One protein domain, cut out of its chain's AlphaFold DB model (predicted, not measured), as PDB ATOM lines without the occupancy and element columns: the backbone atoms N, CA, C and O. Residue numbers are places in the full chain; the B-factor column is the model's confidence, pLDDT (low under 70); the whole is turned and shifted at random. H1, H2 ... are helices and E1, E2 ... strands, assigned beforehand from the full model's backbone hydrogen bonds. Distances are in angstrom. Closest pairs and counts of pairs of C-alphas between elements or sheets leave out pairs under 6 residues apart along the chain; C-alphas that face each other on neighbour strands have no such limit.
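This is residues 38 to 47 and 69 to 259 of the 388 residues of an uncharacterized protein of Chara braunii (UniProt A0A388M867). A small two-strand sheet, E1 and E2, lies deep in a body of helices and long loops, with H7 and H9 beside it; H3 and H4 pack on H9, and H8 meets H3. H1 and H6 lie far out toward opposite ends of the longest axis, and H2 is near H7. The printed part has 201 residues, in the order H1 H2 H3 H4 H5 E1 H6 E2 H7 H8 H9, nine named helices and two antiparallel strands. The class is mostly helix, though under half of the residues are in named elements. The whole is compact, with a radius of gyration of the C-alphas of 16.8 A and spans of 53 by 43 by 36 A.

E1 is residues 162 to 165, 10.3 A long, and E2 is residues 189 to 192, 9.9 A. H7, residues 210 to 219, is 14.2 A long. H8, residues 231 to 243, measures 18.3 A, and H9, residues 247 to 259, 18.5 A, ending with C-alpha 259 at (-7.460, 11.263, -17.932). H3 is residues 103 to 109 and H4 residues 114 to 125, 16.6 A. H2 is residues 75 to 84, H5 residues 148 to 151 and H6 residues 176 to 183. H1, residues 38 to 47, begins with C-alpha 38 at (14.387, -11.987, -38.093).

E1 and E2 are antiparallel neighbours at 141 degrees, with N 164 and O 190 2.8 A apart, within hydrogen-bond range. Residues 190 to 191 of E2 also pair, antiparallel, with residues 208 to 209. The closest C-alphas of E2 and H7 are those of Tyr 190 and Phe 210, 4.9 A; of E2 and H9, Leu 189 and Ser 253, 6.7 A. H9 touches H4 at a steep tilt of 53 degrees, the same way, with the C-alphas of Cys 120 and Thr 255 closest at 4.7 A. H9 touches H3 at a shallow tilt of 16 degrees, opposite ways, closest at Val 103 and Thr 254, 5.5 A. H8 only just touches H3, with 3 pairs of C-alphas within 8 A, through its residues 239 to 243 alone; Leu 109 and Leu 239 are closest, 6.1 A. H7 is near H2 and near H8, with 6 pairs of C-alphas within 10 A each. H5 is only just apart from H7, at 8.1 A. H6 touches no helix, and H1 is apart from the other named elements. Every O i to N i+4 pair is within hydrogen-bond range in H1, H2, H3, H4, H6, H7, H8 and H9; H5 is too short for one.

The C-alphas farthest apart, those of Glu 38 and Pro 174, are 53.6 A apart. Residues 48 to 68 are not printed, and C-alphas 47 and 69 are 41.2 A apart across the cut. The links H2 to H3, H4 to H5, E2 to H7 and H7 to H8 are long. The mean pLDDT of the printed part is 87.3; 16 residues are under 70, namely 45 to 47, 69 to 72, 93 to 95, 140 to 142 and 205 to 207.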
ATOM      1  N   GLU A  38      14.112 -12.621 -36.799       86.38
ATOM      2  CA  GLU A  38      14.387 -11.987 -38.093       86.38
ATOM      3  C   GLU A  38      13.346 -12.367 -39.149       86.38
ATOM      4  O   GLU A  38      12.837 -11.504 -39.876       86.38
ATOM      5  N   LYS A  39      12.957 -13.648 -39.192       88.69
ATOM      6  CA  LYS A  39      11.898 -14.131 -40.080       88.69
ATOM      7  C   LYS A  39      10.570 -13.440 -39.787       88.69
ATOM      8  O   LYS A  39       9.936 -12.967 -40.730       88.69
ATOM      9  N   LYS A  40      10.150 -13.326 -38.521       83.25
ATOM     10  CA  LYS A  40       8.898 -12.641 -38.155       83.25
ATOM     11  C   LYS A  40       8.941 -11.149 -38.475       83.25
ATOM     12  O   LYS A  40       7.966 -10.626 -39.009       83.25
ATOM     13  N   LYS A  41      10.079 -10.481 -38.277       79.56
ATOM     14  CA  LYS A  41      10.286  -9.083 -38.694       79.56
ATOM     15  C   LYS A  41      10.122  -8.908 -40.210       79.56
ATOM     16  O   LYS A  41       9.480  -7.959 -40.675       79.56
ATOM     17  N   ALA A  42      10.634  -9.858 -40.993       77.62
ATOM     18  CA  ALA A  42      10.433  -9.896 -42.438       77.62
ATOM     19  C   ALA A  42       8.985 -10.261 -42.824       77.62
ATOM     20  O   ALA A  42       8.448  -9.686 -43.769       77.62
ATOM     21  N   GLU A  43       8.325 -11.171 -42.103       77.12
ATOM     22  CA  GLU A  43       6.914 -11.528 -42.305       77.12
ATOM     23  C   GLU A  43       5.984 -10.355 -42.008       77.12
ATOM     24  O   GLU A  43       5.113 -10.085 -42.820       77.12
ATOM     25  N   TRP A  44       6.190  -9.592 -40.933       71.62
ATOM     26  CA  TRP A  44       5.436  -8.359 -40.675       71.62
ATOM     27  C   TRP A  44       5.625  -7.322 -41.779       71.62
ATOM     28  O   TRP A  44       4.684  -6.621 -42.149       71.62
ATOM     29  N   SER A  45       6.815  -7.289 -42.377       63.88
ATOM     30  CA  SER A  45       7.094  -6.446 -43.540       63.88
ATOM     31  C   SER A  45       6.391  -6.949 -44.817       63.88
ATOM     32  O   SER A  45       6.002  -6.140 -45.658       63.88
ATOM     33  N   LYS A  46       6.182  -8.268 -44.958       48.53
ATOM     34  CA  LYS A  46       5.578  -8.936 -46.135       48.53
ATOM     35  C   LYS A  46       4.053  -9.114 -46.044       48.53
ATOM     36  O   LYS A  46       3.370  -9.003 -47.059       48.53
ATOM     37  N   ALA A  47       3.499  -9.321 -44.850       54.53
ATOM     38  CA  ALA A  47       2.064  -9.422 -44.560       54.53
ATOM     39  C   ALA A  47       1.301  -8.133 -44.913       54.53
ATOM     40  O   ALA A  47       0.090  -8.160 -45.110       54.53
ATOM     41  N   PHE A  69     -23.517   0.072 -12.760       59.19
ATOM     42  CA  PHE A  69     -22.353   0.910 -13.027       59.19
ATOM     43  C   PHE A  69     -21.524   0.976 -11.742       59.19
ATOM     44  O   PHE A  69     -21.716   1.870 -10.924       59.19
ATOM     45  N   TYR A  70     -20.630   0.010 -11.534       58.22
ATOM     46  CA  TYR A  70     -19.615   0.130 -10.494       58.22
ATOM     47  C   TYR A  70     -18.556   1.119 -10.997       58.22
ATOM     48  O   TYR A  70     -17.986   0.894 -12.073       58.22
ATOM     49  N   PRO A  71     -18.320   2.243 -10.292       57.66
ATOM     50  CA  PRO A  71     -17.392   3.271 -10.753       57.66
ATOM     51  C   PRO A  71     -15.977   2.727 -10.949       57.66
ATOM     52  O   PRO A  71     -15.316   3.118 -11.909       57.66
ATOM     53  N   LEU A  72     -15.550   1.775 -10.112       66.44
ATOM     54  CA  LEU A  72     -14.288   1.057 -10.256       66.44
ATOM     55  C   LEU A  72     -14.376  -0.331  -9.628       66.44
ATOM     56  O   LEU A  72     -14.659  -0.460  -8.439       66.44
ATOM     57  N   ALA A  73     -14.069  -1.357 -10.412       78.31
ATOM     58  CA  ALA A  73     -13.585  -2.601  -9.838       78.31
ATOM     59  C   ALA A  73     -12.121  -2.410  -9.416       78.31
ATOM     60  O   ALA A  73     -11.378  -1.697 -10.092       78.31
ATOM     61  N   SER A  74     -11.698  -3.031  -8.315       85.00
ATOM     62  CA  SER A  74     -10.279  -3.051  -7.951       85.00
ATOM     63  C   SER A  74      -9.477  -3.851  -8.982       85.00
ATOM     64  O   SER A  74     -10.002  -4.807  -9.556       85.00
ATOM     65  N   ASN A  75      -8.193  -3.525  -9.176       87.25
ATOM     66  CA  ASN A  75      -7.308  -4.301 -10.061       87.25
ATOM     67  C   ASN A  75      -7.337  -5.792  -9.703       87.25
ATOM     68  O   ASN A  75      -7.482  -6.638 -10.579       87.25
ATOM     69  N   ARG A  76      -7.351  -6.107  -8.400       88.25
ATOM     70  CA  ARG A  76      -7.481  -7.479  -7.906       88.25
ATOM     71  C   ARG A  76      -8.772  -8.161  -8.358       88.25
ATOM     72  O   ARG A  76      -8.751  -9.333  -8.720       88.25
ATOM     73  N   TRP A  77      -9.899  -7.453  -8.336       89.06
ATOM     74  CA  TRP A  77     -11.156  -7.993  -8.852       89.06
ATOM     75  C   TRP A  77     -11.068  -8.244 -10.360       89.06
ATOM     76  O   TRP A  77     -11.499  -9.297 -10.819       89.06
ATOM     77  N   VAL A  78     -10.466  -7.322 -11.123       88.69
ATOM     78  CA  VAL A  78     -10.281  -7.486 -12.575       88.69
ATOM     79  C   VAL A  78      -9.390  -8.684 -12.886       88.69
ATOM     80  O   VAL A  78      -9.734  -9.468 -13.762       88.69
ATOM     81  N   GLU A  79      -8.299  -8.889 -12.147       90.44
ATOM     82  CA  GLU A  79      -7.447 -10.079 -12.270       90.44
ATOM     83  C   GLU A  79      -8.230 -11.374 -12.020       90.44
ATOM     84  O   GLU A  79      -8.143 -12.321 -12.806       90.44
ATOM     85  N   VAL A  80      -9.012 -11.426 -10.935       89.75
ATOM     86  CA  VAL A  80      -9.827 -12.600 -10.586       89.75
ATOM     87  C   VAL A  80     -10.850 -12.878 -11.684       89.75
ATOM     88  O   VAL A  80     -10.931 -13.999 -12.183       89.75
ATOM     89  N   MET A  81     -11.583 -11.852 -12.122       88.88
ATOM     90  CA  MET A  81     -12.577 -11.992 -13.185       88.88
ATOM     91  C   MET A  81     -11.950 -12.315 -14.535       88.88
ATOM     92  O   MET A  81     -12.530 -13.068 -15.312       88.88
ATOM     93  N   SER A  82     -10.747 -11.814 -14.802       89.19
ATOM     94  CA  SER A  82      -9.977 -12.188 -15.979       89.19
ATOM     95  C   SER A  82      -9.709 -13.681 -16.007       89.19
ATOM     96  O   SER A  82      -9.924 -14.304 -17.038       89.19
ATOM     97  N   LYS A  83      -9.298 -14.289 -14.893       90.19
ATOM     98  CA  LYS A  83      -9.095 -15.744 -14.839       90.19
ATOM     99  C   LYS A  83     -10.398 -16.502 -15.095       90.19
ATOM    100  O   LYS A  83     -10.419 -17.406 -15.925       90.19
ATOM    101  N   VAL A  84     -11.491 -16.085 -14.450       89.69
ATOM    102  CA  VAL A  84     -12.826 -16.687 -14.635       89.69
ATOM    103  C   VAL A  84     -13.282 -16.611 -16.096       89.69
ATOM    104  O   VAL A  84     -13.864 -17.559 -16.616       89.69
ATOM    105  N   LEU A  85     -12.978 -15.509 -16.782       88.12
ATOM    106  CA  LEU A  85     -13.373 -15.255 -18.169       88.12
ATOM    107  C   LEU A  85     -12.296 -15.614 -19.197       88.12
ATOM    108  O   LEU A  85     -12.397 -15.190 -20.349       88.12
ATOM    109  N   LYS A  86     -11.263 -16.372 -18.805       88.62
ATOM    110  CA  LYS A  86     -10.151 -16.769 -19.688       88.62
ATOM    111  C   LYS A  86      -9.532 -15.571 -20.427       88.62
ATOM    112  O   LYS A  86      -9.365 -15.584 -21.639       88.62
ATOM    113  N   GLY A  87      -9.309 -14.480 -19.701       85.19
ATOM    114  CA  GLY A  87      -8.758 -13.221 -20.200       85.19
ATOM    115  C   GLY A  87      -9.741 -12.326 -20.966       85.19
ATOM    116  O   GLY A  87      -9.442 -11.155 -21.183       85.19
ATOM    117  N   LYS A  88     -10.942 -12.807 -21.318       86.44
ATOM    118  CA  LYS A  88     -11.930 -12.072 -22.133       86.44
ATOM    119  C   LYS A  88     -12.756 -11.090 -21.309       86.44
ATOM    120  O   LYS A  88     -13.988 -11.104 -21.341       86.44
ATOM    121  N   ILE A  89     -12.092 -10.224 -20.551       86.19
ATOM    122  CA  ILE A  89     -12.750  -9.313 -19.607       86.19
ATOM    123  C   ILE A  89     -13.742  -8.363 -20.286       86.19
ATOM    124  O   ILE A  89     -14.743  -8.017 -19.672       86.19
ATOM    125  N   TRP A  90     -13.568  -8.028 -21.569       85.19
ATOM    126  CA  TRP A  90     -14.531  -7.222 -22.340       85.19
ATOM    127  C   TRP A  90     -15.930  -7.851 -22.474       85.19
ATOM    128  O   TRP A  90     -16.862  -7.162 -22.884       85.19
ATOM    129  N   THR A  91     -16.091  -9.140 -22.153       83.06
ATOM    130  CA  THR A  91     -17.394  -9.830 -22.140       83.06
ATOM    131  C   THR A  91     -18.246  -9.483 -20.920       83.06
ATOM    132  O   THR A  91     -19.452  -9.723 -20.932       83.06
ATOM    133  N   LEU A  92     -17.659  -8.882 -19.878       80.62
ATOM    134  CA  LEU A  92     -18.419  -8.390 -18.736       80.62
ATOM    135  C   LEU A  92     -19.368  -7.276 -19.175       80.62
ATOM    136  O   LEU A  92     -18.979  -6.312 -19.836       80.62
ATOM    137  N   GLU A  93     -20.609  -7.353 -18.708       69.56
ATOM    138  CA  GLU A  93     -21.613  -6.328 -18.991       69.56
ATOM    139  C   GLU A  93     -21.265  -4.957 -18.369       69.56
ATOM    140  O   GLU A  93     -21.812  -3.924 -18.756       69.56
ATOM    141  N   THR A  94     -20.346  -4.896 -17.404       66.62
ATOM    142  CA  THR A  94     -19.983  -3.653 -16.712       66.62
ATOM    143  C   THR A  94     -18.789  -2.960 -17.375       66.62
ATOM    144  O   THR A  94     -17.650  -3.189 -17.019       66.62
ATOM    145  N   TYR A  95     -19.021  -2.039 -18.304       60.44
ATOM    146  CA  TYR A  95     -18.000  -1.451 -19.200       60.44
ATOM    147  C   TYR A  95     -16.937  -0.505 -18.582       60.44
ATOM    148  O   TYR A  95     -16.357   0.311 -19.304       60.44
ATOM    149  N   ASN A  96     -16.691  -0.551 -17.273       76.25
ATOM    150  CA  ASN A  96     -15.953   0.499 -16.558       76.25
ATOM    151  C   ASN A  96     -14.600   0.093 -15.988       76.25
ATOM    152  O   ASN A  96     -13.885   0.958 -15.485       76.25
ATOM    153  N   PHE A  97     -14.259  -1.191 -16.005       84.94
ATOM    154  CA  PHE A  97     -12.963  -1.627 -15.507       84.94
ATOM    155  C   PHE A  97     -11.892  -1.420 -16.580       84.94
ATOM    156  O   PHE A  97     -12.126  -1.599 -17.783       84.94
ATOM    157  N   LEU A  98     -10.713  -1.019 -16.124       89.75
ATOM    158  CA  LEU A  98      -9.491  -1.056 -16.915       89.75
ATOM    159  C   LEU A  98      -8.838  -2.419 -16.734       89.75
ATOM    160  O   LEU A  98      -9.060  -3.070 -15.713       89.75
ATOM    161  N   ALA A  99      -8.053  -2.852 -17.715       90.44
ATOM    162  CA  ALA A  99      -7.065  -3.883 -17.443       90.44
ATOM    163  C   ALA A  99      -6.141  -3.414 -16.303       90.44
ATOM    164  O   ALA A  99      -5.944  -2.206 -16.143       90.44
ATOM    165  N   PRO A 100      -5.565  -4.334 -15.515       90.75
ATOM    166  CA  PRO A 100      -4.644  -3.997 -14.431       90.75
ATOM    167  C   PRO A 100      -3.254  -3.604 -14.981       90.75
ATOM    168  O   PRO A 100      -2.236  -4.167 -14.598       90.75
ATOM    169  N   ILE A 101      -3.226  -2.637 -15.902       93.62
ATOM    170  CA  ILE A 101      -2.032  -2.043 -16.503       93.62
ATOM    171  C   ILE A 101      -2.096  -0.548 -16.191       93.62
ATOM    172  O   ILE A 101      -2.885   0.189 -16.786       93.62
ATOM    173  N   ASP A 102      -1.323  -0.121 -15.195       93.56
ATOM    174  CA  ASP A 102      -1.201   1.288 -14.828       93.56
ATOM    175  C   ASP A 102      -0.160   1.998 -15.714       93.56
ATOM    176  O   ASP A 102       0.459   1.397 -16.597       93.56
ATOM    177  N   VAL A 103       0.036   3.301 -15.488       94.31
ATOM    178  CA  VAL A 103       1.050   4.096 -16.202       94.31
ATOM    179  C   VAL A 103       2.436   3.462 -16.081       94.31
ATOM    180  O   VAL A 103       3.147   3.386 -17.075       94.31
ATOM    181  N   ARG A 104       2.803   2.944 -14.901       95.31
ATOM    182  CA  ARG A 104       4.106   2.298 -14.682       95.31
ATOM    183  C   ARG A 104       4.229   0.997 -15.467       95.31
ATOM    184  O   ARG A 104       5.288   0.732 -16.024       95.31
ATOM    185  N   GLY A 105       3.151   0.222 -15.545       96.12
ATOM    186  CA  GLY A 105       3.060  -0.967 -16.382       96.12
ATOM    187  C   GLY A 105       3.314  -0.632 -17.847       96.12
ATOM    188  O   GLY A 105       4.173  -1.247 -18.464       96.12
ATOM    189  N   TYR A 106       2.647   0.388 -18.392       96.88
ATOM    190  CA  TYR A 106       2.914   0.841 -19.762       96.88
ATOM    191  C   TYR A 106       4.343   1.357 -19.952       96.88
ATOM    192  O   TYR A 106       4.975   1.031 -20.955       96.88
ATOM    193  N   THR A 107       4.867   2.122 -18.990       96.62
ATOM    194  CA  THR A 107       6.246   2.622 -19.008       96.62
ATOM    195  C   THR A 107       7.257   1.484 -19.092       96.62
ATOM    196  O   THR A 107       8.164   1.549 -19.916       96.62
ATOM    197  N   LEU A 108       7.072   0.436 -18.287       96.50
ATOM    198  CA  LEU A 108       7.927  -0.747 -18.297       96.50
ATOM    199  C   LEU A 108       7.795  -1.531 -19.609       96.50
ATOM    200  O   LEU A 108       8.798  -1.875 -20.217       96.50
ATOM    201  N   LEU A 109       6.564  -1.809 -20.041       95.31
ATOM    202  CA  LEU A 109       6.284  -2.697 -21.173       95.31
ATOM    203  C   LEU A 109       6.699  -2.138 -22.537       95.31
ATOM    204  O   LEU A 109       6.913  -2.913 -23.460       95.31
ATOM    205  N   ALA A 110       6.743  -0.815 -22.681       95.88
ATOM    206  CA  ALA A 110       7.064  -0.152 -23.943       95.88
ATOM    207  C   ALA A 110       8.315   0.730 -23.852       95.88
ATOM    208  O   ALA A 110       8.512   1.582 -24.720       95.88
ATOM    209  N   ALA A 111       9.118   0.570 -22.793       97.00
ATOM    210  CA  ALA A 111      10.307   1.380 -22.536       97.00
ATOM    211  C   ALA A 111      10.044   2.885 -22.773       97.00
ATOM    212  O   ALA A 111      10.702   3.541 -23.585       97.00
ATOM    213  N   ILE A 112       8.994   3.421 -22.137       96.62
ATOM    214  CA  ILE A 112       8.646   4.846 -22.256       96.62
ATOM    215  C   ILE A 112       9.593   5.650 -21.361       96.62
ATOM    216  O   ILE A 112       9.754   5.337 -20.180       96.62
ATOM    217  N   PHE A 113      10.186   6.711 -21.892       97.06
ATOM    218  CA  PHE A 113      11.058   7.596 -21.127       97.06
ATOM    219  C   PHE A 113      10.264   8.606 -20.276       97.06
ATOM    220  O   PHE A 113       9.067   8.834 -20.463       97.06
ATOM    221  N   GLN A 114      10.914   9.213 -19.280       97.25
ATOM    222  CA  GLN A 114      10.247  10.126 -18.334       97.25
ATOM    223  C   GLN A 114       9.694  11.398 -18.993       97.25
ATOM    224  O   GLN A 114       8.676  11.936 -18.556       97.25
ATOM    225  N   ASP A 115      10.355  11.888 -20.034       97.88
ATOM    226  CA  ASP A 115       9.903  12.998 -20.871       97.88
ATOM    227  C   ASP A 115       8.638  12.634 -21.662       97.88
ATOM    228  O   ASP A 115       7.675  13.396 -21.633       97.88
ATOM    229  N   GLU A 116       8.571  11.446 -22.261       97.06
ATOM    230  CA  GLU A 116       7.363  10.959 -22.943       97.06
ATOM    231  C   GLU A 116       6.199  10.720 -21.966       97.06
ATOM    232  O   GLU A 116       5.039  11.004 -22.282       97.06
ATOM    233  N   VAL A 117       6.476  10.226 -20.752       97.81
ATOM    234  CA  VAL A 117       5.461  10.099 -19.691       97.81
ATOM    235  C   VAL A 117       4.912  11.476 -19.302       97.81
ATOM    236  O   VAL A 117       3.697  11.621 -19.122       97.81
ATOM    237  N   ARG A 118       5.783  12.489 -19.196       97.94
ATOM    238  CA  ARG A 118       5.384  13.881 -18.945       97.94
ATOM    239  C   ARG A 118       4.566  14.439 -20.106       97.94
ATOM    240  O   ARG A 118       3.523  15.036 -19.863       97.94
ATOM    241  N   GLU A 119       4.960  14.166 -21.346       97.56
ATOM    242  CA  GLU A 119       4.179  14.561 -22.517       97.56
ATOM    243  C   GLU A 119       2.781  13.926 -22.484       97.56
ATOM    244  O   GLU A 119       1.781  14.617 -22.678       97.56
ATOM    245  N   CYS A 120       2.666  12.634 -22.160       97.81
ATOM    246  CA  CYS A 120       1.370  11.968 -21.996       97.81
ATOM    247  C   CYS A 120       0.502  12.650 -20.925       97.81
ATOM    248  O   CYS A 120      -0.712  12.786 -21.106       97.81
ATOM    249  N   PHE A 121       1.105  13.091 -19.817       97.62
ATOM    250  CA  PHE A 121       0.412  13.852 -18.776       97.62
ATOM    251  C   PHE A 121      -0.073  15.211 -19.300       97.62
ATOM    252  O   PHE A 121      -1.259  15.529 -19.174       97.62
ATOM    253  N   ASP A 122       0.795  15.983 -19.952       97.75
ATOM    254  CA  ASP A 122       0.456  17.297 -20.504       97.75
ATOM    255  C   ASP A 122      -0.649  17.188 -21.563       97.75
ATOM    256  O   ASP A 122      -1.614  17.963 -21.573       97.75
ATOM    257  N   ARG A 123      -0.580  16.169 -22.425       97.12
ATOM    258  CA  ARG A 123      -1.629  15.844 -23.400       97.12
ATOM    259  C   ARG A 123      -2.951  15.520 -22.719       97.12
ATOM    260  O   ARG A 123      -3.989  16.046 -23.134       97.12
ATOM    261  N   ALA A 124      -2.923  14.708 -21.662       96.88
ATOM    262  CA  ALA A 124      -4.112  14.371 -20.892       96.88
ATOM    263  C   ALA A 124      -4.754  15.630 -20.299       96.88
ATOM    264  O   ALA A 124      -5.948  15.847 -20.512       96.88
ATOM    265  N   MET A 125      -3.969  16.502 -19.652       97.38
ATOM    266  CA  MET A 125      -4.440  17.772 -19.075       97.38
ATOM    267  C   MET A 125      -5.069  18.707 -20.120       97.38
ATOM    268  O   MET A 125      -6.010  19.449 -19.816       97.38
ATOM    269  N   ASN A 126      -4.614  18.621 -21.371       96.88
ATOM    270  CA  ASN A 126      -5.132  19.380 -22.509       96.88
ATOM    271  C   ASN A 126      -6.230  18.658 -23.317       96.88
ATOM    272  O   ASN A 126      -6.710  19.195 -24.323       96.88
ATOM    273  N   MET A 127      -6.684  17.475 -22.879       94.12
ATOM    274  CA  MET A 127      -7.666  16.634 -23.586       94.12
ATOM    275  C   MET A 127      -7.231  16.250 -25.016       94.12
ATOM    276  O   MET A 127      -8.068  16.080 -25.908       94.12
ATOM    277  N   VAL A 128      -5.924  16.116 -25.248       95.25
ATOM    278  CA  VAL A 128      -5.336  15.697 -26.527       95.25
ATOM    279  C   VAL A 128      -5.127  14.182 -26.495       95.25
ATOM    280  O   VAL A 128      -4.204  13.687 -25.866       95.25
ATOM    281  N   MET A 129      -6.011  13.431 -27.158       90.56
ATOM    282  CA  MET A 129      -6.062  11.960 -27.029       90.56
ATOM    283  C   MET A 129      -5.157  11.212 -28.012       90.56
ATOM    284  O   MET A 129      -4.717  10.103 -27.729       90.56
ATOM    285  N   ALA A 130      -4.945  11.772 -29.202       90.06
ATOM    286  CA  ALA A 130      -4.038  11.184 -30.180       90.06
ATOM    287  C   ALA A 130      -2.598  11.536 -29.805       90.06
ATOM    288  O   ALA A 130      -2.421  12.668 -29.374       90.06
ATOM    289  N   PRO A 131      -1.604  10.644 -29.948       87.56
ATOM    290  CA  PRO A 131      -0.177  10.991 -29.927       87.56
ATOM    291  C   PRO A 131       0.216  11.904 -31.108       87.56
ATOM    292  O   PRO A 131      -0.604  12.095 -32.013       87.56
ATOM    293  N   PRO A 132       1.434  12.486 -31.125       85.06
ATOM    294  CA  PRO A 132       1.959  13.174 -32.307       85.06
ATOM    295  C   PRO A 132       1.931  12.251 -33.529       85.06
ATOM    296  O   PRO A 132       2.090  11.041 -33.387       85.06
ATOM    297  N   ASP A 133       1.669  12.816 -34.709       85.19
ATOM    298  CA  ASP A 133       1.711  12.125 -36.013       85.19
ATOM    299  C   ASP A 133       0.762  10.928 -36.189       85.19
ATOM    300  O   ASP A 133       0.708  10.292 -37.241       85.19
ATOM    301  N   VAL A 134      -0.081  10.670 -35.192       86.56
ATOM    302  CA  VAL A 134      -1.036   9.570 -35.183       86.56
ATOM    303  C   VAL A 134      -2.428  10.113 -35.455       86.56
ATOM    304  O   VAL A 134      -2.965  10.938 -34.715       86.56
ATOM    305  N   ARG A 135      -3.063   9.606 -36.511       86.69
ATOM    306  CA  ARG A 135      -4.469   9.887 -36.808       86.69
ATOM    307  C   ARG A 135      -5.321   8.677 -36.460       86.69
ATOM    308  O   ARG A 135      -4.975   7.548 -36.794       86.69
ATOM    309  N   PHE A 136      -6.451   8.926 -35.798       86.38
ATOM    310  CA  PHE A 136      -7.473   7.910 -35.572       86.38
ATOM    311  C   PHE A 136      -8.588   8.020 -36.624       86.38
ATOM    312  O   PHE A 136      -9.007   9.141 -36.923       86.38
ATOM    313  N   PRO A 137      -9.136   6.900 -37.132       84.44
ATOM    314  CA  PRO A 137      -8.782   5.509 -36.825       84.44
ATOM    315  C   PRO A 137      -7.346   5.159 -37.235       84.44
ATOM    316  O   PRO A 137      -6.886   5.513 -38.312       84.44
ATOM    317  N   PHE A 138      -6.637   4.487 -36.333       82.94
ATOM    318  CA  PHE A 138      -5.259   4.084 -36.529       82.94
ATOM    319  C   PHE A 138      -5.255   2.789 -37.337       82.94
ATOM    320  O   PHE A 138      -5.796   1.764 -36.900       82.94
ATOM    321  N   HIS A 139      -4.699   2.883 -38.544       72.69
ATOM    322  CA  HIS A 139      -4.726   1.829 -39.555       72.69
ATOM    323  C   HIS A 139      -3.527   0.889 -39.511       72.69
ATOM    324  O   HIS A 139      -3.499  -0.060 -40.287       72.69
ATOM    325  N   GLY A 140      -2.610   1.104 -38.571       59.12
ATOM    326  CA  GLY A 140      -1.541   0.164 -38.316       59.12
ATOM    327  C   GLY A 140      -0.549   0.051 -39.456       59.12
ATOM    328  O   GLY A 140      -0.296  -1.060 -39.909       59.12
ATOM    329  N   ASP A 141       0.058   1.162 -39.876       61.53
ATOM    330  CA  ASP A 141       1.287   1.084 -40.666       61.53
ATOM    331  C   ASP A 141       2.332   0.299 -39.846       61.53
ATOM    332  O   ASP A 141       2.967   0.830 -38.942       61.53
ATOM    333  N   GLY A 142       2.421  -1.013 -40.092       66.00
ATOM    334  CA  GLY A 142       3.249  -1.956 -39.334       66.00
ATOM    335  C   GLY A 142       2.630  -2.560 -38.062       66.00
ATOM    336  O   GLY A 142       3.304  -3.347 -37.407       66.00
ATOM    337  N   VAL A 143       1.375  -2.259 -37.701       73.25
ATOM    338  CA  VAL A 143       0.728  -2.841 -36.502       73.25
ATOM    339  C   VAL A 143      -0.081  -4.067 -36.886       73.25
ATOM    340  O   VAL A 143      -1.199  -3.965 -37.386       73.25
ATOM    341  N   CYS A 144       0.474  -5.238 -36.586       82.31
ATOM    342  CA  CYS A 144      -0.263  -6.493 -36.628       82.31
ATOM    343  C   CYS A 144      -1.138  -6.588 -35.374       82.31
ATOM    344  O   CYS A 144      -0.610  -6.700 -34.273       82.31
ATOM    345  N   LEU A 145      -2.459  -6.495 -35.523       88.62
ATOM    346  CA  LEU A 145      -3.421  -6.801 -34.460       88.62
ATOM    347  C   LEU A 145      -3.956  -8.221 -34.678       88.62
ATOM    348  O   LEU A 145      -4.174  -8.605 -35.829       88.62
ATOM    349  N   PRO A 146      -4.242  -8.988 -33.611       89.12
ATOM    350  CA  PRO A 146      -4.827 -10.308 -33.783       89.12
ATOM    351  C   PRO A 146      -6.201 -10.185 -34.440       89.12
ATOM    352  O   PRO A 146      -6.947  -9.223 -34.217       89.12
ATOM    353  N   HIS A 147      -6.565 -11.186 -35.239       87.00
ATOM    354  CA  HIS A 147      -7.870 -11.186 -35.887       87.00
ATOM    355  C   HIS A 147      -8.982 -11.141 -34.845       87.00
ATOM    356  O   HIS A 147      -8.936 -11.824 -33.817       87.00
ATOM    357  N   MET A 148     -10.047 -10.403 -35.161       86.00
ATOM    358  CA  MET A 148     -11.202 -10.299 -34.269       86.00
ATOM    359  C   MET A 148     -11.792 -11.669 -33.915       86.00
ATOM    360  O   MET A 148     -12.203 -11.866 -32.775       86.00
ATOM    361  N   SER A 149     -11.773 -12.618 -34.854       86.69
ATOM    362  CA  SER A 149     -12.257 -13.988 -34.658       86.69
ATOM    363  C   SER A 149     -11.418 -14.823 -33.684       86.69
ATOM    364  O   SER A 149     -11.959 -15.731 -33.062       86.69
ATOM    365  N   ILE A 150     -10.118 -14.533 -33.543       86.94
ATOM    366  CA  ILE A 150      -9.246 -15.221 -32.573       86.94
ATOM    367  C   ILE A 150      -9.603 -14.768 -31.152       86.94
ATOM    368  O   ILE A 150      -9.691 -15.573 -30.225       86.94
ATOM    369  N   MET A 151      -9.886 -13.476 -30.985       83.38
ATOM    370  CA  MET A 151     -10.329 -12.922 -29.704       83.38
ATOM    371  C   MET A 151     -11.738 -13.406 -29.336       83.38
ATOM    372  O   MET A 151     -12.011 -13.812 -28.201       83.38
ATOM    373  N   ASP A 152     -12.648 -13.385 -30.305       82.50
ATOM    374  CA  ASP A 152     -14.055 -13.716 -30.130       82.50
ATOM    375  C   ASP A 152     -14.597 -14.358 -31.412       82.50
ATOM    376  O   ASP A 152     -14.774 -13.692 -32.430       82.50
ATOM    377  N   GLY A 153     -14.893 -15.660 -31.345       84.56
ATOM    378  CA  GLY A 153     -15.382 -16.448 -32.481       84.56
ATOM    379  C   GLY A 153     -16.725 -15.978 -33.051       84.56
ATOM    380  O   GLY A 153     -17.097 -16.389 -34.147       84.56
ATOM    381  N   THR A 154     -17.444 -15.091 -32.351       81.88
ATOM    382  CA  THR A 154     -18.657 -14.450 -32.879       81.88
ATOM    383  C   THR A 154     -18.353 -13.257 -33.793       81.88
ATOM    384  O   THR A 154     -19.221 -12.840 -34.563       81.88
ATOM    385  N   LYS A 155     -17.128 -12.714 -33.743       84.12
ATOM    386  CA  LYS A 155     -16.686 -11.579 -34.562       84.12
ATOM    387  C   LYS A 155     -16.250 -12.036 -35.953       84.12
ATOM    388  O   LYS A 155     -16.037 -13.209 -36.240       84.12
ATOM    389  N   CYS A 156     -16.098 -11.071 -36.854       84.62
ATOM    390  CA  CYS A 156     -15.660 -11.338 -38.219       84.62
ATOM    391  C   CYS A 156     -14.220 -11.862 -38.305       84.62
ATOM    392  O   CYS A 156     -13.350 -11.459 -37.534       84.62
ATOM    393  N   THR A 157     -13.929 -12.602 -39.374       82.88
ATOM    394  CA  THR A 157     -12.575 -13.003 -39.790       82.88
ATOM    395  C   THR A 157     -11.805 -11.868 -40.485       82.88
ATOM    396  O   THR A 157     -11.010 -12.098 -41.389       82.88
ATOM    397  N   SER A 158     -12.080 -10.607 -40.129       75.88
ATOM    398  CA  SER A 158     -11.350  -9.464 -40.687       75.88
ATOM    399  C   SER A 158      -9.902  -9.510 -40.211       75.88
ATOM    400  O   SER A 158      -9.666  -9.437 -39.005       75.88
ATOM    401  N   PHE A 159      -8.979  -9.570 -41.169       75.00
ATOM    402  CA  PHE A 159      -7.534  -9.601 -40.940       75.00
ATOM    403  C   PHE A 159      -7.001  -8.256 -40.421       75.00
ATOM    404  O   PHE A 159      -6.077  -8.239 -39.622       75.00
ATOM    405  N   ASP A 160      -7.676  -7.147 -40.758       82.19
ATOM    406  CA  ASP A 160      -7.188  -5.803 -40.420       82.19
ATOM    407  C   ASP A 160      -8.171  -5.042 -39.520       82.19
ATOM    408  O   ASP A 160      -8.905  -4.160 -39.998       82.19
ATOM    409  N   PRO A 161      -8.273  -5.368 -38.224       88.38
ATOM    410  CA  PRO A 161      -8.977  -4.481 -37.319       88.38
ATOM    411  C   PRO A 161      -8.248  -3.129 -37.233       88.38
ATOM    412  O   PRO A 161      -7.059  -3.014 -37.509       88.38
ATOM    413  N   MET A 162      -8.980  -2.077 -36.877       89.88
ATOM    414  CA  MET A 162      -8.422  -0.739 -36.672       89.88
ATOM    415  C   MET A 162      -8.584  -0.334 -35.215       89.88
ATOM    416  O   MET A 162      -9.589  -0.680 -34.586       89.88
ATOM    417  N   VAL A 163      -7.647   0.452 -34.691       92.38
ATOM    418  CA  VAL A 163      -7.815   1.062 -33.367       92.38
ATOM    419  C   VAL A 163      -8.458   2.429 -33.529       92.38
ATOM    420  O   VAL A 163      -8.200   3.171 -34.469       92.38
ATOM    421  N   SER A 164      -9.372   2.774 -32.641       92.81
ATOM    422  CA  SER A 164     -10.054   4.061 -32.624       92.81
ATOM    423  C   SER A 164     -10.177   4.551 -31.193       92.81
ATOM    424  O   SER A 164     -10.156   3.763 -30.255       92.81
ATOM    425  N   THR A 165     -10.365   5.853 -31.025       92.75
ATOM    426  CA  THR A 165     -10.657   6.461 -29.723       92.75
ATOM    427  C   THR A 165     -12.068   7.048 -29.705       92.75
ATOM    428  O   THR A 165     -12.675   7.304 -30.755       92.75
ATOM    429  N   LYS A 166     -12.652   7.211 -28.515       87.69
ATOM    430  CA  LYS A 166     -13.908   7.953 -28.351       87.69
ATOM    431  C   LYS A 166     -13.590   9.416 -28.069       87.69
ATOM    432  O   LYS A 166     -13.060   9.741 -27.014       87.69
ATOM    433  N   GLY A 167     -13.986  10.296 -28.983       86.94
ATOM    434  CA  GLY A 167     -13.870  11.737 -28.773       86.94
ATOM    435  C   GLY A 167     -14.824  12.280 -27.695       86.94
ATOM    436  O   GLY A 167     -15.824  11.629 -27.353       86.94
ATOM    437  N   PRO A 168     -14.574  13.507 -27.207       83.75
ATOM    438  CA  PRO A 168     -15.389  14.168 -26.201       83.75
ATOM    439  C   PRO A 168     -16.615  14.782 -26.887       83.75
ATOM    440  O   PRO A 168     -16.690  15.980 -27.136       83.75
ATOM    441  N   LYS A 169     -17.575  13.943 -27.285       83.56
ATOM    442  CA  LYS A 169     -18.856  14.434 -27.822       83.56
ATOM    443  C   LYS A 169     -19.719  15.002 -26.682       83.56
ATOM    444  O   LYS A 169     -19.552  14.550 -25.547       83.56
ATOM    445  N   PRO A 170     -20.636  15.946 -26.935       78.12
ATOM    446  CA  PRO A 170     -21.656  16.320 -25.957       78.12
ATOM    447  C   PRO A 170     -22.636  15.157 -25.722       78.12
ATOM    448  O   PRO A 170     -22.715  14.263 -26.570       78.12
ATOM    449  N   PRO A 171     -23.392  15.151 -24.607       78.06
ATOM    450  CA  PRO A 171     -24.421  14.150 -24.370       78.06
ATOM    451  C   PRO A 171     -25.441  14.060 -25.500       78.06
ATOM    452  O   PRO A 171     -26.020  15.073 -25.894       78.06
ATOM    453  N   GLN A 172     -25.645  12.846 -26.010       80.69
ATOM    454  CA  GLN A 172     -26.557  12.582 -27.132       80.69
ATOM    455  C   GLN A 172     -27.758  11.737 -26.713       80.69
ATOM    456  O   GLN A 172     -28.810  11.820 -27.340       80.69
ATOM    457  N   ASN A 173     -27.611  10.920 -25.668       77.62
ATOM    458  CA  ASN A 173     -28.654  10.002 -25.234       77.62
ATOM    459  C   ASN A 173     -29.402  10.580 -24.021       77.62
ATOM    460  O   ASN A 173     -28.744  10.972 -23.061       77.62
ATOM    461  N   PRO A 174     -30.749  10.618 -24.007       75.50
ATOM    462  CA  PRO A 174     -31.500  11.007 -22.811       75.50
ATOM    463  C   PRO A 174     -31.351  10.007 -21.652       75.50
ATOM    464  O   PRO A 174     -31.608  10.362 -20.504       75.50
ATOM    465  N   ALA A 175     -30.946   8.763 -21.926       81.81
ATOM    466  CA  ALA A 175     -30.697   7.754 -20.907       81.81
ATOM    467  C   ALA A 175     -29.343   8.006 -20.203       81.81
ATOM    468  O   ALA A 175     -28.297   7.942 -20.858       81.81
ATOM    469  N   PRO A 176     -29.325   8.196 -18.867       79.62
ATOM    470  CA  PRO A 176     -28.101   8.539 -18.138       79.62
ATOM    471  C   PRO A 176     -27.009   7.466 -18.207       79.62
ATOM    472  O   PRO A 176     -25.830   7.784 -18.311       79.62
ATOM    473  N   LEU A 177     -27.376   6.180 -18.167       80.50
ATOM    474  CA  LEU A 177     -26.401   5.088 -18.066       80.50
ATOM    475  C   LEU A 177     -25.557   4.895 -19.348       80.50
ATOM    476  O   LEU A 177     -24.332   4.827 -19.234       80.50
ATOM    477  N   PRO A 178     -26.136   4.816 -20.566       82.56
ATOM    478  CA  PRO A 178     -25.353   4.812 -21.806       82.56
ATOM    479  C   PRO A 178     -24.454   6.039 -21.955       82.56
ATOM    480  O   PRO A 178     -23.332   5.928 -22.449       82.56
ATOM    481  N   GLU A 179     -24.937   7.198 -21.507       85.50
ATOM    482  CA  GLU A 179     -24.178   8.437 -21.560       85.50
ATOM    483  C   GLU A 179     -22.981   8.403 -20.608       85.50
ATOM    484  O   GLU A 179     -21.854   8.669 -21.019       85.50
ATOM    485  N   LEU A 180     -23.199   7.976 -19.366       84.69
ATOM    486  CA  LEU A 180     -22.137   7.814 -18.386       84.69
ATOM    487  C   LEU A 180     -21.080   6.823 -18.887       84.69
ATOM    488  O   LEU A 180     -19.896   7.137 -18.863       84.69
ATOM    489  N   LYS A 181     -21.490   5.681 -19.463       84.81
ATOM    490  CA  LYS A 181     -20.574   4.728 -20.123       84.81
ATOM    491  C   LYS A 181     -19.759   5.378 -21.246       84.81
ATOM    492  O   LYS A 181     -18.609   5.002 -21.469       84.81
ATOM    493  N   ARG A 182     -20.343   6.314 -21.998       87.88
ATOM    494  CA  ARG A 182     -19.642   7.038 -23.063       87.88
ATOM    495  C   ARG A 182     -18.607   7.994 -22.478       87.88
ATOM    496  O   ARG A 182     -17.463   7.932 -22.917       87.88
ATOM    497  N   ILE A 183     -19.000   8.808 -21.499       88.81
ATOM    498  CA  ILE A 183     -18.138   9.769 -20.793       88.81
ATOM    499  C   ILE A 183     -16.935   9.051 -20.183       88.81
ATOM    500  O   ILE A 183     -15.798   9.424 -20.437       88.81
ATOM    501  N   TRP A 184     -17.184   7.955 -19.466       89.69
ATOM    502  CA  TRP A 184     -16.176   7.163 -18.754       89.69
ATOM    503  C   TRP A 184     -15.093   6.545 -19.644       89.69
ATOM    504  O   TRP A 184     -14.037   6.154 -19.153       89.69
ATOM    505  N   ASN A 185     -15.377   6.434 -20.942       91.12
ATOM    506  CA  ASN A 185     -14.493   5.855 -21.944       91.12
ATOM    507  C   ASN A 185     -14.033   6.897 -22.984       91.12
ATOM    508  O   ASN A 185     -13.597   6.510 -24.067       91.12
ATOM    509  N   VAL A 186     -14.160   8.202 -22.708       91.81
ATOM    510  CA  VAL A 186     -13.573   9.263 -23.548       91.81
ATOM    511  C   VAL A 186     -12.052   9.115 -23.546       91.81
ATOM    512  O   VAL A 186     -11.453   8.908 -22.500       91.81
ATOM    513  N   GLY A 187     -11.427   9.173 -24.721       92.75
ATOM    514  CA  GLY A 187      -9.991   8.934 -24.890       92.75
ATOM    515  C   GLY A 187      -9.592   7.460 -24.941       92.75
ATOM    516  O   GLY A 187      -8.580   7.140 -25.560       92.75
ATOM    517  N   ARG A 188     -10.411   6.549 -24.400       94.12
ATOM    518  CA  ARG A 188     -10.083   5.120 -24.361       94.12
ATOM    519  C   ARG A 188     -10.001   4.522 -25.758       94.12
ATOM    520  O   ARG A 188     -10.936   4.643 -26.562       94.12
ATOM    521  N   LEU A 189      -8.902   3.824 -26.009       94.81
ATOM    522  CA  LEU A 189      -8.669   3.099 -27.245       94.81
ATOM    523  C   LEU A 189      -9.511   1.833 -27.310       94.81
ATOM    524  O   LEU A 189      -9.628   1.077 -26.344       94.81
ATOM    525  N   TYR A 190     -10.059   1.573 -28.485       92.75
ATOM    526  CA  TYR A 190     -10.754   0.340 -28.775       92.75
ATOM    527  C   TYR A 190     -10.496  -0.154 -30.187       92.75
ATOM    528  O   TYR A 190     -10.340   0.618 -31.130       92.75
ATOM    529  N   VAL A 191     -10.543  -1.467 -30.323       91.00
ATOM    530  CA  VAL A 191     -10.385  -2.194 -31.569       91.00
ATOM    531  C   VAL A 191     -11.751  -2.366 -32.232       91.00
ATOM    532  O   VAL A 191     -12.737  -2.763 -31.601       91.00
ATOM    533  N   LYS A 192     -11.820  -2.031 -33.522       88.12
ATOM    534  CA  LYS A 192     -13.003  -2.161 -34.377       88.12
ATOM    535  C   LYS A 192     -12.693  -2.998 -35.602       88.12
ATOM    536  O   LYS A 192     -11.662  -2.825 -36.245       88.12
ATOM    537  N   CYS A 193     -13.654  -3.829 -35.992       87.38
ATOM    538  CA  CYS A 193     -13.630  -4.442 -37.309       87.38
ATOM    539  C   CYS A 193     -13.923  -3.413 -38.414       87.38
ATOM    540  O   CYS A 193     -14.585  -2.397 -38.189       87.38
ATOM    541  N   LYS A 194     -13.491  -3.720 -39.640       86.69
ATOM    542  CA  LYS A 194     -13.808  -2.941 -40.849       86.69
ATOM    543  C   LYS A 194     -15.091  -3.412 -41.556       86.69
ATOM    544  O   LYS A 194     -15.313  -3.020 -42.696       86.69
ATOM    545  N   CYS A 195     -15.935  -4.247 -40.933       87.56
ATOM    546  CA  CYS A 195     -17.102  -4.851 -41.597       87.56
ATOM    547  C   CYS A 195     -18.043  -3.820 -42.217       87.56
ATOM    548  O   CYS A 195     -18.262  -3.878 -43.422       87.56
ATOM    549  N   VAL A 196     -18.496  -2.843 -41.428       87.00
ATOM    550  CA  VAL A 196     -19.413  -1.791 -41.896       87.00
ATOM    551  C   VAL A 196     -18.775  -0.937 -42.995       87.00
ATOM    552  O   VAL A 196     -19.412  -0.665 -44.006       87.00
ATOM    553  N   ILE A 197     -17.495  -0.575 -42.846       86.25
ATOM    554  CA  ILE A 197     -16.752   0.186 -43.869       86.25
ATOM    555  C   ILE A 197     -16.633  -0.617 -45.173       86.25
ATOM    556  O   ILE A 197     -16.650  -0.052 -46.258       86.25
ATOM    557  N   SER A 198     -16.567  -1.944 -45.069       86.19
ATOM    558  CA  SER A 198     -16.505  -2.863 -46.211       86.19
ATOM    559  C   SER A 198     -17.889  -3.246 -46.759       86.19
ATOM    560  O   SER A 198     -17.986  -4.221 -47.502       86.19
ATOM    561  N   GLY A 199     -18.968  -2.565 -46.351       89.44
ATOM    562  CA  GLY A 199     -20.338  -2.861 -46.790       89.44
ATOM    563  C   GLY A 199     -20.915  -4.179 -46.258       89.44
ATOM    564  O   GLY A 199     -21.896  -4.680 -46.799       89.44
ATOM    565  N   ARG A 200     -20.311  -4.773 -45.221       88.06
ATOM    566  CA  ARG A 200     -20.814  -5.984 -44.552       88.06
ATOM    567  C   ARG A 200     -21.609  -5.622 -43.302       88.06
ATOM    568  O   ARG A 200     -21.375  -4.582 -42.688       88.06
ATOM    569  N   GLU A 201     -22.487  -6.531 -42.888       86.12
ATOM    570  CA  GLU A 201     -23.195  -6.427 -41.610       86.12
ATOM    571  C   GLU A 201     -22.215  -6.317 -40.431       86.12
ATOM    572  O   GLU A 201     -21.120  -6.896 -40.442       86.12
ATOM    573  N   ASP A 202     -22.607  -5.557 -39.408       85.31
ATOM    574  CA  ASP A 202     -21.825  -5.426 -38.181       85.31
ATOM    575  C   ASP A 202     -21.723  -6.789 -37.479       85.31
ATOM    576  O   ASP A 202     -22.732  -7.395 -37.120       85.31
ATOM    577  N   CYS A 203     -20.498  -7.278 -37.264       83.12
ATOM    578  CA  CYS A 203     -20.228  -8.618 -36.726       83.12
ATOM    579  C   CYS A 203     -20.470  -8.754 -35.212       83.12
ATOM    580  O   CYS A 203     -19.838  -9.563 -34.541       83.12
ATOM    581  N   GLY A 204     -21.381  -7.960 -34.659       75.06
ATOM    582  CA  GLY A 204     -21.836  -8.101 -33.285       75.06
ATOM    583  C   GLY A 204     -21.140  -7.201 -32.265       75.06
ATOM    584  O   GLY A 204     -20.083  -6.599 -32.475       75.06
ATOM    585  N   LYS A 205     -21.802  -7.102 -31.109       68.25
ATOM    586  CA  LYS A 205     -21.753  -5.939 -30.218       68.25
ATOM    587  C   LYS A 205     -20.473  -5.871 -29.391       68.25
ATOM    588  O   LYS A 205     -20.006  -6.864 -28.848       68.25
ATOM    589  N   GLY A 206     -19.943  -4.659 -29.270       65.25
ATOM    590  CA  GLY A 206     -18.920  -4.305 -28.293       65.25
ATOM    591  C   GLY A 206     -17.530  -4.111 -28.904       65.25
ATOM    592  O   GLY A 206     -17.036  -5.027 -29.568       65.25
ATOM    593  N   PRO A 207     -16.898  -2.941 -28.699       66.25
ATOM    594  CA  PRO A 207     -15.469  -2.793 -28.937       66.25
ATOM    595  C   PRO A 207     -14.671  -3.728 -28.021       66.25
ATOM    596  O   PRO A 207     -14.983  -3.813 -26.834       66.25
ATOM    597  N   ALA A 208     -13.608  -4.350 -28.535       85.19
ATOM    598  CA  ALA A 208     -12.556  -4.865 -27.663       85.19
ATOM    599  C   ALA A 208     -11.698  -3.664 -27.244       85.19
ATOM    600  O   ALA A 208     -11.079  -3.022 -28.093       85.19
ATOM    601  N   TRP A 209     -11.731  -3.279 -25.968       92.00
ATOM    602  CA  TRP A 209     -10.878  -2.196 -25.474       92.00
ATOM    603  C   TRP A 209      -9.410  -2.599 -25.612       92.00
ATOM    604  O   TRP A 209      -9.070  -3.749 -25.349       92.00
ATOM    605  N   PHE A 210      -8.551  -1.679 -26.049       93.75
ATOM    606  CA  PHE A 210      -7.155  -2.012 -26.349       93.75
ATOM    607  C   PHE A 210      -6.393  -2.495 -25.107       93.75
ATOM    608  O   PHE A 210      -5.659  -3.469 -25.189       93.75
ATOM    609  N   ASP A 211      -6.633  -1.888 -23.944       94.38
ATOM    610  CA  ASP A 211      -6.030  -2.316 -22.677       94.38
ATOM    611  C   ASP A 211      -6.470  -3.736 -22.283       94.38
ATOM    612  O   ASP A 211      -5.671  -4.540 -21.810       94.38
ATOM    613  N   HIS A 212      -7.734  -4.086 -22.543       93.19
ATOM    614  CA  HIS A 212      -8.238  -5.443 -22.314       93.19
ATOM    615  C   HIS A 212      -7.671  -6.450 -23.308       93.19
ATOM    616  O   HIS A 212      -7.391  -7.582 -22.927       93.19
ATOM    617  N   LEU A 213      -7.504  -6.044 -24.568       92.50
ATOM    618  CA  LEU A 213      -6.840  -6.858 -25.577       92.50
ATOM    619  C   LEU A 213      -5.396  -7.146 -25.169       92.50
ATOM    620  O   LEU A 213      -4.969  -8.295 -25.190       92.50
ATOM    621  N   LEU A 214      -4.664  -6.111 -24.765       94.50
ATOM    622  CA  LEU A 214      -3.285  -6.242 -24.333       94.50
ATOM    623  C   LEU A 214      -3.168  -7.229 -23.164       94.50
ATOM    624  O   LEU A 214      -2.365  -8.156 -23.209       94.50
ATOM    625  N   TRP A 215      -4.043  -7.092 -22.167       94.56
ATOM    626  CA  TRP A 215      -4.127  -8.019 -21.039       94.56
ATOM    627  C   TRP A 215      -4.445  -9.464 -21.452       94.56
ATOM    628  O   TRP A 215      -3.868 -10.404 -20.912       94.56
ATOM    629  N   TYR A 216      -5.337  -9.652 -22.426       92.94
ATOM    630  CA  TYR A 216      -5.667 -10.972 -22.965       92.94
ATOM    631  C   TYR A 216      -4.485 -11.622 -23.687       92.94
ATOM    632  O   TYR A 216      -4.196 -12.783 -23.421       92.94
ATOM    633  N   ILE A 217      -3.769 -10.870 -24.528       93.81
ATOM    634  CA  ILE A 217      -2.578 -11.365 -25.239       93.81
ATOM    635  C   ILE A 217      -1.464 -11.715 -24.251       93.81
ATOM    636  O   ILE A 217      -0.797 -12.726 -24.423       93.81
ATOM    637  N   PHE A 218      -1.278 -10.935 -23.182       93.19
ATOM    638  CA  PHE A 218      -0.303 -11.291 -22.147       93.19
ATOM    639  C   PHE A 218      -0.652 -12.583 -21.404       93.19
ATOM    640  O   PHE A 218       0.249 -13.284 -20.951       93.19
ATOM    641  N   GLY A 219      -1.941 -12.901 -21.277       92.62
ATOM    642  CA  GLY A 219      -2.385 -14.170 -20.708       92.62
ATOM    643  C   GLY A 219      -2.181 -15.370 -21.637       92.62
ATOM    644  O   GLY A 219      -2.141 -16.495 -21.145       92.62
ATOM    645  N   ASP A 220      -2.067 -15.137 -22.946       93.81
ATOM    646  CA  ASP A 220      -1.943 -16.170 -23.975       93.81
ATOM    647  C   ASP A 220      -1.193 -15.626 -25.214       93.81
ATOM    648  O   ASP A 220      -1.803 -15.214 -26.209       93.81
ATOM    649  N   PRO A 221       0.151 -15.559 -25.169       94.19
ATOM    650  CA  PRO A 221       0.923 -14.936 -26.238       94.19
ATOM    651  C   PRO A 221       0.966 -15.776 -27.526       94.19
ATOM    652  O   PRO A 221       1.347 -15.256 -28.577       94.19
ATOM    653  N   ASP A 222       0.515 -17.036 -27.486       94.06
ATOM    654  CA  ASP A 222       0.318 -17.884 -28.669       94.06
ATOM    655  C   ASP A 222      -0.681 -17.293 -29.665       94.06
ATOM    656  O   ASP A 222      -0.613 -17.572 -30.859       94.06
ATOM    657  N   ILE A 223      -1.563 -16.403 -29.208       91.75
ATOM    658  CA  ILE A 223      -2.478 -15.652 -30.072       91.75
ATOM    659  C   ILE A 223      -1.728 -14.834 -31.129       91.75
ATOM    660  O   ILE A 223      -2.203 -14.696 -32.256       91.75
ATOM    661  N   MET A 224      -0.587 -14.259 -30.750       90.62
ATOM    662  CA  MET A 224       0.238 -13.428 -31.630       90.62
ATOM    663  C   MET A 224       1.402 -14.218 -32.230       90.62
ATOM    664  O   MET A 224       1.830 -13.934 -33.350       90.62
ATOM    665  N   PHE A 225       1.915 -15.200 -31.488       94.06
ATOM    666  CA  PHE A 225       3.195 -15.847 -31.756       94.06
ATOM    667  C   PHE A 225       3.129 -17.375 -31.615       94.06
ATOM    668  O   PHE A 225       3.931 -17.938 -30.867       94.06
ATOM    669  N   PRO A 226       2.219 -18.064 -32.326       94.56
ATOM    670  CA  PRO A 226       2.026 -19.506 -32.149       94.56
ATOM    671  C   PRO A 226       3.264 -20.318 -32.553       94.56
ATOM    672  O   PRO A 226       3.537 -21.366 -31.978       94.56
ATOM    673  N   ASP A 227       4.039 -19.812 -33.515       94.50
ATOM    674  CA  ASP A 227       5.212 -20.507 -34.055       94.50
ATOM    675  C   ASP A 227       6.499 -20.229 -33.252       94.50
ATOM    676  O   ASP A 227       7.565 -20.734 -33.602       94.50
ATOM    677  N   ALA A 228       6.442 -19.382 -32.216       94.12
ATOM    678  CA  ALA A 228       7.629 -19.029 -31.450       94.12
ATOM    679  C   ALA A 228       8.026 -20.198 -30.534       94.12
ATOM    680  O   ALA A 228       7.176 -20.698 -29.788       94.12
ATOM    681  N   PRO A 229       9.308 -20.608 -30.537       94.19
ATOM    682  CA  PRO A 229       9.730 -21.872 -29.933       94.19
ATOM    683  C   PRO A 229       9.620 -21.875 -28.404       94.19
ATOM    684  O   PRO A 229       9.402 -22.920 -27.796       94.19
ATOM    685  N   THR A 230       9.741 -20.708 -27.767       95.25
ATOM    686  CA  THR A 230       9.753 -20.571 -26.307       95.25
ATOM    687  C   THR A 230       8.835 -19.441 -25.846       95.25
ATOM    688  O   THR A 230       8.585 -18.472 -26.568       95.25
ATOM    689  N   LEU A 231       8.351 -19.518 -24.600       94.50
ATOM    690  CA  LEU A 231       7.618 -18.409 -23.975       94.50
ATOM    691  C   LEU A 231       8.477 -17.135 -23.901       94.50
ATOM    692  O   LEU A 231       7.962 -16.035 -24.077       94.50
ATOM    693  N   LYS A 232       9.788 -17.284 -23.690       94.44
ATOM    694  CA  LYS A 232      10.740 -16.171 -23.651       94.44
ATOM    695  C   LYS A 232      10.779 -15.423 -24.986       94.44
ATOM    696  O   LYS A 232      10.630 -14.203 -24.993       94.44
ATOM    697  N   ALA A 233      10.879 -16.142 -26.106       94.94
ATOM    698  CA  ALA A 233      10.815 -15.556 -27.444       94.94
ATOM    699  C   ALA A 233       9.478 -14.835 -27.692       94.94
ATOM    700  O   ALA A 233       9.466 -13.722 -28.216       94.94
ATOM    701  N   LYS A 234       8.357 -15.420 -27.247       95.44
ATOM    702  CA  LYS A 234       7.021 -14.801 -27.343       95.44
ATOM    703  C   LYS A 234       6.929 -13.487 -26.567       95.44
ATOM    704  O   LYS A 234       6.449 -12.489 -27.100       95.44
ATOM    705  N   VAL A 235       7.393 -13.475 -25.316       94.81
ATOM    706  CA  VAL A 235       7.399 -12.270 -24.471       94.81
ATOM    707  C   VAL A 235       8.296 -11.199 -25.080       94.81
ATOM    708  O   VAL A 235       7.874 -10.050 -25.175       94.81
ATOM    709  N   ARG A 236       9.492 -11.562 -25.558       94.69
ATOM    710  CA  ARG A 236      10.407 -10.620 -26.214       94.69
ATOM    711  C   ARG A 236       9.782  -9.982 -27.453       94.69
ATOM    712  O   ARG A 236       9.785  -8.763 -27.564       94.69
ATOM    713  N   LEU A 237       9.172 -10.781 -28.328       94.56
ATOM    714  CA  LEU A 237       8.450 -10.265 -29.495       94.56
ATOM    715  C   LEU A 237       7.293  -9.339 -29.110       94.56
ATOM    716  O   LEU A 237       7.033  -8.352 -29.795       94.56
ATOM    717  N   MET A 238       6.594  -9.644 -28.014       95.19
ATOM    718  CA  MET A 238       5.533  -8.782 -27.505       95.19
ATOM    719  C   MET A 238       6.077  -7.428 -27.033       95.19
ATOM    720  O   MET A 238       5.481  -6.396 -27.337       95.19
ATOM    721  N   LEU A 239       7.209  -7.413 -26.324       95.19
ATOM    722  CA  LEU A 239       7.872  -6.175 -25.906       95.19
ATOM    723  C   LEU A 239       8.374  -5.378 -27.118       95.19
ATOM    724  O   LEU A 239       8.084  -4.191 -27.214       95.19
ATOM    725  N   GLU A 240       8.997  -6.029 -28.105       94.19
ATOM    726  CA  GLU A 240       9.427  -5.378 -29.354       94.19
ATOM    727  C   GLU A 240       8.244  -4.759 -30.124       94.19
ATOM    728  O   GLU A 240       8.365  -3.669 -30.693       94.19
ATOM    729  N   LEU A 241       7.067  -5.401 -30.112       93.19
ATOM    730  CA  LEU A 241       5.847  -4.804 -30.658       93.19
ATOM    731  C   LEU A 241       5.445  -3.538 -29.895       93.19
ATOM    732  O   LEU A 241       5.129  -2.536 -30.537       93.19
ATOM    733  N   LEU A 242       5.441  -3.576 -28.560       94.69
ATOM    734  CA  LEU A 242       5.023  -2.464 -27.697       94.69
ATOM    735  C   LEU A 242       5.989  -1.279 -27.741       94.69
ATOM    736  O   LEU A 242       5.537  -0.135 -27.759       94.69
ATOM    737  N   GLU A 243       7.289  -1.547 -27.811       94.56
ATOM    738  CA  GLU A 243       8.344  -0.543 -27.952       94.56
ATOM    739  C   GLU A 243       8.375   0.072 -29.355       94.56
ATOM    740  O   GLU A 243       8.672   1.261 -29.499       94.56
ATOM    741  N   GLY A 244       8.045  -0.725 -30.377       92.19
ATOM    742  CA  GLY A 244       8.052  -0.335 -31.781       92.19
ATOM    743  C   GLY A 244       6.664   0.015 -32.314       92.19
ATOM    744  O   GLY A 244       6.128   1.096 -32.073       92.19
ATOM    745  N   SER A 245       6.081  -0.891 -33.102       90.38
ATOM    746  CA  SER A 245       4.890  -0.595 -33.914       90.38
ATOM    747  C   SER A 245       3.658  -0.181 -33.090       90.38
ATOM    748  O   SER A 245       2.863   0.646 -33.535       90.38
ATOM    749  N   TRP A 246       3.498  -0.697 -31.869       93.12
ATOM    750  CA  TRP A 246       2.383  -0.374 -30.977       93.12
ATOM    751  C   TRP A 246       2.688   0.799 -30.036       93.12
ATOM    752  O   TRP A 246       1.790   1.193 -29.287       93.12
ATOM    753  N   ARG A 247       3.882   1.408 -30.090       93.69
ATOM    754  CA  ARG A 247       4.298   2.486 -29.173       93.69
ATOM    755  C   ARG A 247       3.267   3.600 -29.080       93.69
ATOM    756  O   ARG A 247       2.851   3.984 -27.992       93.69
ATOM    757  N   SER A 248       2.764   4.068 -30.220       93.62
ATOM    758  CA  SER A 248       1.717   5.093 -30.276       93.62
ATOM    759  C   SER A 248       0.435   4.697 -29.530       93.62
ATOM    760  O   SER A 248      -0.203   5.536 -28.895       93.62
ATOM    761  N   LEU A 249       0.041   3.423 -29.581       94.69
ATOM    762  CA  LEU A 249      -1.140   2.917 -28.875       94.69
ATOM    763  C   LEU A 249      -0.888   2.838 -27.366       94.69
ATOM    764  O   LEU A 249      -1.785   3.135 -26.573       94.69
ATOM    765  N   VAL A 250       0.334   2.487 -26.966       95.88
ATOM    766  CA  VAL A 250       0.760   2.486 -25.564       95.88
ATOM    767  C   VAL A 250       0.772   3.919 -25.017       95.88
ATOM    768  O   VAL A 250       0.104   4.175 -24.020       95.88
ATOM    769  N   LEU A 251       1.382   4.885 -25.712       96.38
ATOM    770  CA  LEU A 251       1.382   6.307 -25.320       96.38
ATOM    771  C   LEU A 251      -0.039   6.889 -25.201       96.38
ATOM    772  O   LEU A 251      -0.370   7.586 -24.237       96.38
ATOM    773  N   ALA A 252      -0.924   6.561 -26.146       96.19
ATOM    774  CA  ALA A 252      -2.327   6.961 -26.077       96.19
ATOM    775  C   ALA A 252      -3.067   6.312 -24.888       96.19
ATOM    776  O   ALA A 252      -3.903   6.956 -24.251       96.19
ATOM    777  N   SER A 253      -2.741   5.061 -24.551       96.50
ATOM    778  CA  SER A 253      -3.298   4.366 -23.380       96.50
ATOM    779  C   SER A 253      -2.792   4.964 -22.066       96.50
ATOM    780  O   SER A 253      -3.586   5.157 -21.147       96.50
ATOM    781  N   THR A 254      -1.516   5.351 -22.004       97.31
ATOM    782  CA  THR A 254      -0.918   6.091 -20.884       97.31
ATOM    783  C   THR A 254      -1.600   7.444 -20.687       97.31
ATOM    784  O   THR A 254      -2.021   7.772 -19.577       97.31
ATOM    785  N   THR A 255      -1.804   8.198 -21.772       97.38
ATOM    786  CA  THR A 255      -2.550   9.470 -21.757       97.38
ATOM    787  C   THR A 255      -3.967   9.267 -21.209       97.38
ATOM    788  O   THR A 255      -4.416   9.996 -20.323       97.38
ATOM    789  N   PHE A 256      -4.670   8.232 -21.679       96.31
ATOM    790  CA  PHE A 256      -5.986   7.877 -21.153       96.31
ATOM    791  C   PHE A 256      -5.945   7.487 -19.664       96.31
ATOM    792  O   PHE A 256      -6.866   7.844 -18.932       96.31
ATOM    793  N   GLY A 257      -4.886   6.823 -19.192       95.19
ATOM    794  CA  GLY A 257      -4.665   6.532 -17.773       95.19
ATOM    795  C   GLY A 257      -4.671   7.795 -16.903       95.19
ATOM    796  O   GLY A 257      -5.382   7.853 -15.905       95.19
ATOM    797  N   TYR A 258      -3.988   8.861 -17.323       96.56
ATOM    798  CA  TYR A 258      -4.036  10.144 -16.609       96.56
ATOM    799  C   TYR A 258      -5.415  10.808 -16.654       96.56
ATOM    800  O   TYR A 258      -5.899  11.314 -15.638       96.56
ATOM    801  N   MET A 259      -6.084  10.770 -17.812       95.56
ATOM    802  CA  MET A 259      -7.460  11.263 -17.932       95.56
ATOM    803  C   MET A 259      -8.392  10.536 -16.959       95.56
ATOM    804  O   MET A 259      -9.212  11.156 -16.279       95.56
TER     805      MET A 259